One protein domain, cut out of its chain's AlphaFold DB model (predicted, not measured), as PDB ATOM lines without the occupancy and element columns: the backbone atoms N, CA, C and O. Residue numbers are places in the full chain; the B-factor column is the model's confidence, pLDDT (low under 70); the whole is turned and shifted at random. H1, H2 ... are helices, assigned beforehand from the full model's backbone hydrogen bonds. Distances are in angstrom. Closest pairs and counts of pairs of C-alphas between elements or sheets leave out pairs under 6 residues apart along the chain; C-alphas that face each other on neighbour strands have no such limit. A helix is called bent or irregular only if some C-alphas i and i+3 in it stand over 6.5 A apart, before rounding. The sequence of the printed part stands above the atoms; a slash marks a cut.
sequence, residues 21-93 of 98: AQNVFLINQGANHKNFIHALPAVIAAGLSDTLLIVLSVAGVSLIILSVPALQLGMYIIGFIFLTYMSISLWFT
ATOM      1  N   ALA A  21     318.914 293.397 198.198       71.12
ATOM      2  CA  ALA A  21     318.726 294.855 198.187       71.12
ATOM      3  C   ALA A  21     319.976 295.624 198.665       71.12
ATOM      4  O   ALA A  21     320.301 296.675 198.119       71.12
ATOM      5  N   GLN A  22     320.717 295.059 199.625       71.00
ATOM      6  CA  GLN A  22     321.990 295.596 200.119       71.00
ATOM      7  C   GLN A  22     323.084 295.600 199.034       71.00
ATOM      8  O   GLN A  22     323.769 296.606 198.852       71.00
ATOM      9  N   ASN A  23     323.192 294.523 198.251       77.19
ATOM     10  CA  ASN A  23     324.169 294.395 197.166       77.19
ATOM     11  C   ASN A  23     323.794 295.259 195.953       77.19
ATOM     12  O   ASN A  23     324.665 295.897 195.368       77.19
ATOM     13  N   VAL A  24     322.505 295.342 195.600       76.81
ATOM     14  CA  VAL A  24     322.015 296.219 194.519       76.81
ATOM     15  C   VAL A  24     322.223 297.689 194.868       76.81
ATOM     16  O   VAL A  24     322.677 298.460 194.027       76.81
ATOM     17  N   PHE A  25     321.942 298.086 196.112       75.88
ATOM     18  CA  PHE A  25     322.211 299.443 196.582       75.88
ATOM     19  C   PHE A  25     323.699 299.783 196.476       75.88
ATOM     20  O   PHE A  25     324.052 300.855 195.989       75.88
ATOM     21  N   LEU A  26     324.577 298.854 196.862       76.69
ATOM     22  CA  LEU A  26     326.017 299.055 196.769       76.69
ATOM     23  C   LEU A  26     326.503 299.166 195.316       76.69
ATOM     24  O   LEU A  26     327.315 300.040 195.011       76.69
ATOM     25  N   ILE A  27     325.974 298.333 194.412       76.12
ATOM     26  CA  ILE A  27     326.253 298.403 192.970       76.12
ATOM     27  C   ILE A  27     325.773 299.739 192.399       76.12
ATOM     28  O   ILE A  27     326.523 300.385 191.672       76.12
ATOM     29  N   ASN A  28     324.576 300.198 192.768       77.44
ATOM     30  CA  ASN A  28     324.053 301.496 192.341       77.44
ATOM     31  C   ASN A  28     324.907 302.656 192.868       77.44
ATOM     32  O   ASN A  28     325.248 303.552 192.100       77.44
ATOM     33  N   GLN A  29     325.332 302.628 194.133       75.00
ATOM     34  CA  GLN A  29     326.232 303.648 194.681       75.00
ATOM     35  C   GLN A  29     327.626 303.609 194.034       75.00
ATOM     36  O   GLN A  29     328.250 304.656 193.875       75.00
ATOM     37  N   GLY A  30     328.106 302.432 193.623       74.94
ATOM     38  CA  GLY A  30     329.355 302.275 192.875       74.94
ATOM     39  C   GLY A  30     329.261 302.706 191.406       74.94
ATOM     40  O   GLY A  30     330.221 303.255 190.873       74.94
ATOM     41  N   ALA A  31     328.115 302.496 190.755       74.31
ATOM     42  CA  ALA A  31     327.890 302.832 189.348       74.31
ATOM     43  C   ALA A  31     327.539 304.315 189.140       74.31
ATOM     44  O   ALA A  31     327.968 304.922 188.161       74.31
ATOM     45  N   ASN A  32     326.780 304.911 190.064       72.12
ATOM     46  CA  ASN A  32     326.244 306.268 189.923       72.12
ATOM     47  C   ASN A  32     327.185 307.355 190.487       72.12
ATOM     48  O   ASN A  32     326.975 308.551 190.278       72.12
ATOM     49  N   HIS A  33     328.246 306.972 191.204       68.38
ATOM     50  CA  HIS A  33     329.242 307.902 191.730       68.38
ATOM     51  C   HIS A  33     330.612 307.674 191.089       68.38
ATOM     52  O   HIS A  33     331.308 306.708 191.370       68.38
ATOM     53  N   LYS A  34     331.047 308.641 190.267       60.81
ATOM     54  CA  LYS A  34     332.343 308.624 189.558       60.81
ATOM     55  C   LYS A  34     333.563 308.620 190.498       60.81
ATOM     56  O   LYS A  34     334.657 308.250 190.088       60.81
ATOM     57  N   ASN A  35     333.382 309.047 191.750       65.56
ATOM     58  CA  ASN A  35     334.436 309.146 192.756       65.56
ATOM     59  C   ASN A  35     334.221 308.103 193.859       65.56
ATOM     60  O   ASN A  35     333.247 308.189 194.608       65.56
ATOM     61  N   PHE A  36     335.191 307.196 194.018       64.25
ATOM     62  CA  PHE A  36     335.219 306.114 195.018       64.25
ATOM     63  C   PHE A  36     334.946 306.588 196.461       64.25
ATOM     64  O   PHE A  36     334.384 305.866 197.279       64.25
ATOM     65  N   ILE A  37     335.278 307.847 196.753       64.19
ATOM     66  CA  ILE A  37     335.117 308.491 198.062       64.19
ATOM     67  C   ILE A  37     333.640 308.584 198.490       64.19
ATOM     68  O   ILE A  37     333.354 308.483 199.677       64.19
ATOM     69  N   HIS A  38     332.696 308.716 197.549       68.25
ATOM     70  CA  HIS A  38     331.261 308.797 197.872       68.25
ATOM     71  C   HIS A  38     330.597 307.423 198.023       68.25
ATOM     72  O   HIS A  38     329.570 307.309 198.687       68.25
ATOM     73  N   ALA A  39     331.191 306.372 197.452       70.88
ATOM     74  CA  ALA A  39     330.746 304.995 197.658       70.88
ATOM     75  C   ALA A  39     331.288 304.404 198.977       70.88
ATOM     76  O   ALA A  39     330.662 303.521 199.559       70.88
ATOM     77  N   LEU A  40     332.413 304.925 199.485       75.06
ATOM     78  CA  LEU A  40     333.095 304.427 200.685       75.06
ATOM     79  C   LEU A  40     332.201 304.338 201.942       75.06
ATOM     80  O   LEU A  40     332.224 303.296 202.596       75.06
ATOM     81  N   PRO A  41     331.391 305.360 202.294       77.94
ATOM     82  CA  PRO A  41     330.545 305.304 203.486       77.94
ATOM     83  C   PRO A  41     329.479 304.209 203.394       77.94
ATOM     84  O   PRO A  41     329.211 303.533 204.383       77.94
ATOM     85  N   ALA A  42     328.909 304.000 202.202       77.50
ATOM     86  CA  ALA A  42     327.926 302.948 201.959       77.50
ATOM     87  C   ALA A  42     328.557 301.552 202.071       77.50
ATOM     88  O   ALA A  42     327.978 300.673 202.704       77.50
ATOM     89  N   VAL A  43     329.769 301.371 201.531       80.50
ATOM     90  CA  VAL A  43     330.539 300.119 201.651       80.50
ATOM     91  C   VAL A  43     330.865 299.814 203.111       80.50
ATOM     92  O   VAL A  43     330.652 298.692 203.562       80.50
ATOM     93  N   ILE A  44     331.356 300.804 203.861       83.31
ATOM     94  CA  ILE A  44     331.723 300.625 205.271       83.31
ATOM     95  C   ILE A  44     330.484 300.306 206.109       83.31
ATOM     96  O   ILE A  44     330.528 299.384 206.917       83.31
ATOM     97  N   ALA A  45     329.376 301.023 205.905       84.25
ATOM     98  CA  ALA A  45     328.134 300.771 206.629       84.25
ATOM     99  C   ALA A  45     327.566 299.373 206.331       84.25
ATOM    100  O   ALA A  45     327.203 298.656 207.264       84.25
ATOM    101  N   ALA A  46     327.540 298.964 205.058       83.06
ATOM    102  CA  ALA A  46     327.089 297.633 204.653       83.06
ATOM    103  C   ALA A  46     327.994 296.531 205.232       83.06
ATOM    104  O   ALA A  46     327.511 295.622 205.901       83.06
ATOM    105  N   GLY A  47     329.314 296.662 205.074       83.38
ATOM    106  CA  GLY A  47     330.274 295.687 205.591       83.38
ATOM    107  C   GLY A  47     330.263 295.579 207.119       83.38
ATOM    108  O   GLY A  47     330.351 294.475 207.660       83.38
ATOM    109  N   LEU A  48     330.111 296.699 207.834       88.81
ATOM    110  CA  LEU A  48     330.008 296.701 209.294       88.81
ATOM    111  C   LEU A  48     328.728 295.999 209.760       88.81
ATOM    112  O   LEU A  48     328.782 295.186 210.681       88.81
ATOM    113  N   SER A  49     327.597 296.292 209.112       87.31
ATOM    114  CA  SER A  49     326.312 295.651 209.402       87.31
ATOM    115  C   SER A  49     326.389 294.138 209.210       87.31
ATOM    116  O   SER A  49     326.013 293.388 210.112       87.31
ATOM    117  N   ASP A  50     326.933 293.677 208.084       87.81
ATOM    118  CA  ASP A  50     327.045 292.247 207.789       87.81
ATOM    119  C   ASP A  50     327.987 291.542 208.767       87.81
ATOM    120  O   ASP A  50     327.663 290.474 209.288       87.81
ATOM    121  N   THR A  51     329.116 292.173 209.102       86.94
ATOM    122  CA  THR A  51     330.058 291.630 210.090       86.94
ATOM    123  C   THR A  51     329.398 291.503 211.464       86.94
ATOM    124  O   THR A  51     329.522 290.464 212.111       86.94
ATOM    125  N   LEU A  52     328.654 292.522 211.907       90.56
ATOM    126  CA  LEU A  52     327.929 292.487 213.180       90.56
ATOM    127  C   LEU A  52     326.847 291.401 213.195       90.56
ATOM    128  O   LEU A  52     326.761 290.647 214.163       90.56
ATOM    129  N   LEU A  53     326.047 291.291 212.133       87.06
ATOM    130  CA  LEU A  53     324.981 290.290 212.031       87.06
ATOM    131  C   LEU A  53     325.530 288.859 212.006       87.06
ATOM    132  O   LEU A  53     324.961 287.981 212.662       87.06
ATOM    133  N   ILE A  54     326.647 288.625 211.310       88.25
ATOM    134  CA  ILE A  54     327.337 287.329 211.297       88.25
ATOM    135  C   ILE A  54     327.874 287.002 212.694       88.25
ATOM    136  O   ILE A  54     327.618 285.909 213.203       88.25
ATOM    137  N   VAL A  55     328.566 287.943 213.344       91.12
ATOM    138  CA  VAL A  55     329.139 287.730 214.683       91.12
ATOM    139  C   VAL A  55     328.045 287.444 215.710       91.12
ATOM    140  O   VAL A  55     328.155 286.470 216.451       91.12
ATOM    141  N   LEU A  56     326.963 288.226 215.731       88.06
ATOM    142  CA  LEU A  56     325.835 288.003 216.643       88.06
ATOM    143  C   LEU A  56     325.125 286.668 216.373       88.06
ATOM    144  O   LEU A  56     324.752 285.962 217.314       88.06
ATOM    145  N   SER A  57     324.973 286.293 215.100       86.62
ATOM    146  CA  SER A  57     324.364 285.013 214.725       86.62
ATOM    147  C   SER A  57     325.192 283.821 215.194       86.62
ATOM    148  O   SER A  57     324.637 282.886 215.774       86.62
ATOM    149  N   VAL A  58     326.510 283.847 214.981       86.38
ATOM    150  CA  VAL A  58     327.399 282.738 215.360       86.38
ATOM    151  C   VAL A  58     327.605 282.684 216.876       86.38
ATOM    152  O   VAL A  58     327.555 281.600 217.451       86.38
ATOM    153  N   ALA A  59     327.796 283.829 217.538       84.75
ATOM    154  CA  ALA A  59     328.094 283.877 218.970       84.75
ATOM    155  C   ALA A  59     326.874 283.610 219.869       84.75
ATOM    156  O   ALA A  59     327.041 283.122 220.984       84.75
ATOM    157  N   GLY A  60     325.659 283.934 219.416       82.56
ATOM    158  CA  GLY A  60     324.446 283.801 220.230       82.56
ATOM    159  C   GLY A  60     323.403 282.880 219.610       82.56
ATOM    160  O   GLY A  60     323.051 281.843 220.173       82.56
ATOM    161  N   VAL A  61     322.896 283.266 218.440       79.88
ATOM    162  CA  VAL A  61     321.688 282.661 217.855       79.88
ATOM    163  C   VAL A  61     321.899 281.187 217.483       79.88
ATOM    164  O   VAL A  61     320.995 280.376 217.679       79.88
ATOM    165  N   SER A  62     323.097 280.803 217.031       81.25
ATOM    166  CA  SER A  62     323.425 279.419 216.653       81.25
ATOM    167  C   SER A  62     323.204 278.409 217.792       81.25
ATOM    168  O   SER A  62     322.665 277.327 217.553       81.25
ATOM    169  N   LEU A  63     323.518 278.780 219.041       80.06
ATOM    170  CA  LEU A  63     323.315 277.924 220.219       80.06
ATOM    171  C   LEU A  63     321.826 277.755 220.571       80.06
ATOM    172  O   LEU A  63     321.394 276.681 220.996       80.06
ATOM    173  N   ILE A  64     321.031 278.807 220.362       81.81
ATOM    174  CA  ILE A  64     319.586 278.814 220.630       81.81
ATOM    175  C   ILE A  64     318.851 277.938 219.610       81.81
ATOM    176  O   ILE A  64     317.987 277.146 219.987       81.81
ATOM    177  N   ILE A  65     319.232 278.028 218.331       83.06
ATOM    178  CA  ILE A  65     318.652 277.214 217.253       83.06
ATOM    179  C   ILE A  65     318.877 275.721 217.519       83.06
ATOM    180  O   ILE A  65     317.952 274.932 217.347       83.06
ATOM    181  N   LEU A  66     320.072 275.332 217.983       79.62
ATOM    182  CA  LEU A  66     320.392 273.929 218.266       79.62
ATOM    183  C   LEU A  66     319.595 273.356 219.450       79.62
ATOM    184  O   LEU A  66     319.371 272.150 219.524       79.62
ATOM    185  N   SER A  67     319.176 274.220 220.376       83.25
ATOM    186  CA  SER A  67     318.459 273.828 221.595       83.25
ATOM    187  C   SER A  67     316.945 273.709 221.388       83.25
ATOM    188  O   SER A  67     316.279 273.005 222.145       83.25
ATOM    189  N   VAL A  68     316.383 274.387 220.379       88.94
ATOM    190  CA  VAL A  68     314.934 274.440 220.128       88.94
ATOM    191  C   VAL A  68     314.622 273.984 218.695       88.94
ATOM    192  O   VAL A  68     314.594 274.805 217.775       88.94
ATOM    193  N   PRO A  69     314.288 272.695 218.485       84.31
ATOM    194  CA  PRO A  69     314.009 272.148 217.152       84.31
ATOM    195  C   PRO A  69     312.863 272.858 216.416       84.31
ATOM    196  O   PRO A  69     312.882 272.994 215.195       84.31
ATOM    197  N   ALA A  70     311.869 273.359 217.159       88.69
ATOM    198  CA  ALA A  70     310.754 274.116 216.592       88.69
ATOM    199  C   ALA A  70     311.199 275.459 215.979       88.69
ATOM    200  O   ALA A  70     310.657 275.870 214.954       88.69
ATOM    201  N   LEU A  71     312.205 276.120 216.566       87.50
ATOM    202  CA  LEU A  71     312.758 277.372 216.042       87.50
ATOM    203  C   LEU A  71     313.511 277.118 214.734       87.50
ATOM    204  O   LEU A  71     313.318 277.845 213.764       87.50
ATOM    205  N   GLN A  72     314.306 276.045 214.687       86.44
ATOM    206  CA  GLN A  72     315.000 275.616 213.475       86.44
ATOM    207  C   GLN A  72     314.013 275.323 212.335       86.44
ATOM    208  O   GLN A  72     314.188 275.820 211.222       86.44
ATOM    209  N   LEU A  73     312.943 274.571 212.618       91.06
ATOM    210  CA  LEU A  73     311.900 274.284 211.633       91.06
ATOM    211  C   LEU A  73     311.198 275.567 211.163       91.06
ATOM    212  O   LEU A  73     310.988 275.746 209.964       91.06
ATOM    213  N   GLY A  74     310.882 276.480 212.086       93.25
ATOM    214  CA  GLY A  74     310.304 277.782 211.761       93.25
ATOM    215  C   GLY A  74     311.195 278.595 210.819       93.25
ATOM    216  O   GLY A  74     310.714 279.094 209.805       93.25
ATOM    217  N   MET A  75     312.501 278.662 211.092       89.00
ATOM    218  CA  MET A  75     313.469 279.339 210.224       89.00
ATOM    219  C   MET A  75     313.533 278.722 208.825       89.00
ATOM    220  O   MET A  75     313.589 279.461 207.844       89.00
ATOM    221  N   TYR A  76     313.482 277.392 208.710       90.19
ATOM    222  CA  TYR A  76     313.452 276.719 207.409       90.19
ATOM    223  C   TYR A  76     312.176 277.017 206.627       90.19
ATOM    224  O   TYR A  76     312.257 277.319 205.439       90.19
ATOM    225  N   ILE A  77     311.010 276.983 207.279       94.69
ATOM    226  CA  ILE A  77     309.730 277.296 206.630       94.69
ATOM    227  C   ILE A  77     309.713 278.758 206.173       94.69
ATOM    228  O   ILE A  77     309.385 279.036 205.020       94.69
ATOM    229  N   ILE A  78     310.112 279.690 207.045       93.88
ATOM    230  CA  ILE A  78     310.181 281.120 206.718       93.88
ATOM    231  C   ILE A  78     311.163 281.352 205.566       93.88
ATOM    232  O   ILE A  78     310.811 282.022 204.598       93.88
ATOM    233  N   GLY A  79     312.362 280.767 205.631       87.56
ATOM    234  CA  GLY A  79     313.373 280.875 204.580       87.56
ATOM    235  C   GLY A  79     312.892 280.307 203.245       87.56
ATOM    236  O   GLY A  79     313.077 280.937 202.207       87.56
ATOM    237  N   PHE A  80     312.207 279.163 203.262       91.44
ATOM    238  CA  PHE A  80     311.625 278.554 202.068       91.44
ATOM    239  C   PHE A  80     310.549 279.443 201.430       91.44
ATOM    240  O   PHE A  80     310.589 279.684 200.220       91.44
ATOM    241  N   ILE A  81     309.617 279.968 202.233       93.56
ATOM    242  CA  ILE A  81     308.573 280.888 201.756       93.56
ATOM    243  C   ILE A  81     309.212 282.159 201.191       93.56
ATOM    244  O   ILE A  81     308.863 282.576 200.088       93.56
ATOM    245  N   PHE A  82     310.178 282.740 201.905       86.19
ATOM    246  CA  PHE A  82     310.882 283.949 201.489       86.19
ATOM    247  C   PHE A  82     311.624 283.760 200.160       86.19
ATOM    248  O   PHE A  82     311.458 284.568 199.250       86.19
ATOM    249  N   LEU A  83     312.394 282.678 200.006       83.62
ATOM    250  CA  LEU A  83     313.123 282.391 198.766       83.62
ATOM    251  C   LEU A  83     312.181 282.101 197.596       83.62
ATOM    252  O   LEU A  83     312.431 282.564 196.482       83.62
ATOM    253  N   THR A  84     311.088 281.375 197.840       87.38
ATOM    254  CA  THR A  84     310.068 281.105 196.816       87.38
ATOM    255  C   THR A  84     309.412 282.408 196.364       87.38
ATOM    256  O   THR A  84     309.315 282.665 195.166       87.38
ATOM    257  N   TYR A  85     309.033 283.267 197.314       87.31
ATOM    258  CA  TYR A  85     308.480 284.587 197.034       87.31
ATOM    259  C   TYR A  85     309.461 285.460 196.247       87.31
ATOM    260  O   TYR A  85     309.080 286.014 195.219       87.31
ATOM    261  N   MET A  86     310.725 285.537 196.670       81.62
ATOM    262  CA  MET A  86     311.762 286.298 195.969       81.62
ATOM    263  C   MET A  86     311.976 285.782 194.545       81.62
ATOM    264  O   MET A  86     312.034 286.580 193.615       81.62
ATOM    265  N   SER A  87     312.030 284.461 194.356       80.50
ATOM    266  CA  SER A  87     312.203 283.837 193.036       80.50
ATOM    267  C   SER A  87     311.046 284.176 192.094       80.50
ATOM    268  O   SER A  87     311.267 284.579 190.954       80.50
ATOM    269  N   ILE A  88     309.809 284.074 192.592       85.56
ATOM    270  CA  ILE A  88     308.592 284.444 191.858       85.56
ATOM    271  C   ILE A  88     308.601 285.945 191.546       85.56
ATOM    272  O   ILE A  88     308.422 286.338 190.396       85.56
ATOM    273  N   SER A  89     308.855 286.788 192.546       82.62
ATOM    274  CA  SER A  89     308.879 288.242 192.387       82.62
ATOM    275  C   SER A  89     309.908 288.672 191.341       82.62
ATOM    276  O   SER A  89     309.595 289.516 190.509       82.62
ATOM    277  N   LEU A  90     311.102 288.074 191.323       76.62
ATOM    278  CA  LEU A  90     312.134 288.342 190.314       76.62
ATOM    279  C   LEU A  90     311.701 287.946 188.896       76.62
ATOM    280  O   LEU A  90     312.004 288.671 187.956       76.62
ATOM    281  N   TRP A  91     310.978 286.837 188.725       78.25
ATOM    282  CA  TRP A  91     310.463 286.421 187.413       78.25
ATOM    283  C   TRP A  91     309.316 287.291 186.897       78.25
ATOM    284  O   TRP A  91     309.202 287.492 185.688       78.25
ATOM    285  N   PHE A  92     308.470 287.805 187.792       79.56
ATOM    286  CA  PHE A  92     307.339 288.661 187.421       79.56
ATOM    287  C   PHE A  92     307.666 290.158 187.432       79.56
ATOM    288  O   PHE A  92     306.883 290.953 186.909       79.56
ATOM    289  N   THR A  93     308.819 290.562 187.970       74.69
ATOM    290  CA  THR A  93     309.299 291.941 187.855       74.69
ATOM    291  C   THR A  93     309.774 292.167 186.425       74.69
ATOM    292  O   THR A  93     310.802 291.650 185.991       74.69
TER     293      THR A  93
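AT A GLANCE: This is residues 21 to 93 of the 98 residues of the protein "Arginine exporter protein ArgO" of Jeotgalicoccus saudimassiliensis (UniProt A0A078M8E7). Three helices lie nearly in one plane as a flat, open frame: the long H2 makes the base, the short H1 folds back along its first part as a helical hairpin, and H3 leaves its other end to make a V with it. H1 and H3 are apart. The printed part has 73 residues, with three named helices in the order H1, H2, H3 and no named strand; the class is all helix. It is only just extended, close to loose, with a radius of gyration of the C-alphas of 17.0 A, and spans 49 by 36 by 7 A.

HOW THE PARTS SIT: H1, residues 21 to 32, touches H2, residues 36 to 67, with residues 36 to 46 of H2 alone. Their closest C-alphas, of Gln 29 and Ala 39, are 5.6 A apart. This hairpin runs opposite ways at a shallow tilt of 12 degrees. H2 has a kink of 40 degrees near residue 60 and is only just irregular: C-alphas 59 and 62 are 6.9 A apart. H2 and H3, residues 69 to 92, only just touch, only at the corner, with 3 pairs of C-alphas within 8 A; the closest, of Ile 65 and Gln 72, are 5.5 A apart. They run opposite ways at a tilt of 36 degrees, only just steep. Every O i to N i+4 pair is within hydrogen-bond range in H1 and H3, and 23 of 28 are in H2.

IN THESE COORDINATES: H1 begins at C-alpha 21, (318.726, 294.855, 198.187), and measures 16.0 A from first to last C-alpha. H2 measures 45.1 A from C-alpha 36, (335.219, 306.114, 195.018), to C-alpha 67. H3 measures 34.7 A and ends at C-alpha 92, (307.339, 288.661, 187.421).

THE WHOLE: The two C-alphas farthest apart, of Lys 34 and Ser 67, are 49.3 A apart. The printed part has no cut, and both links are tight. Residues 76 to 93, of which 76 to 92 belong to H3, stand free. The mean pLDDT of the printed part is 81.6; residues 33 to 38 are under 70.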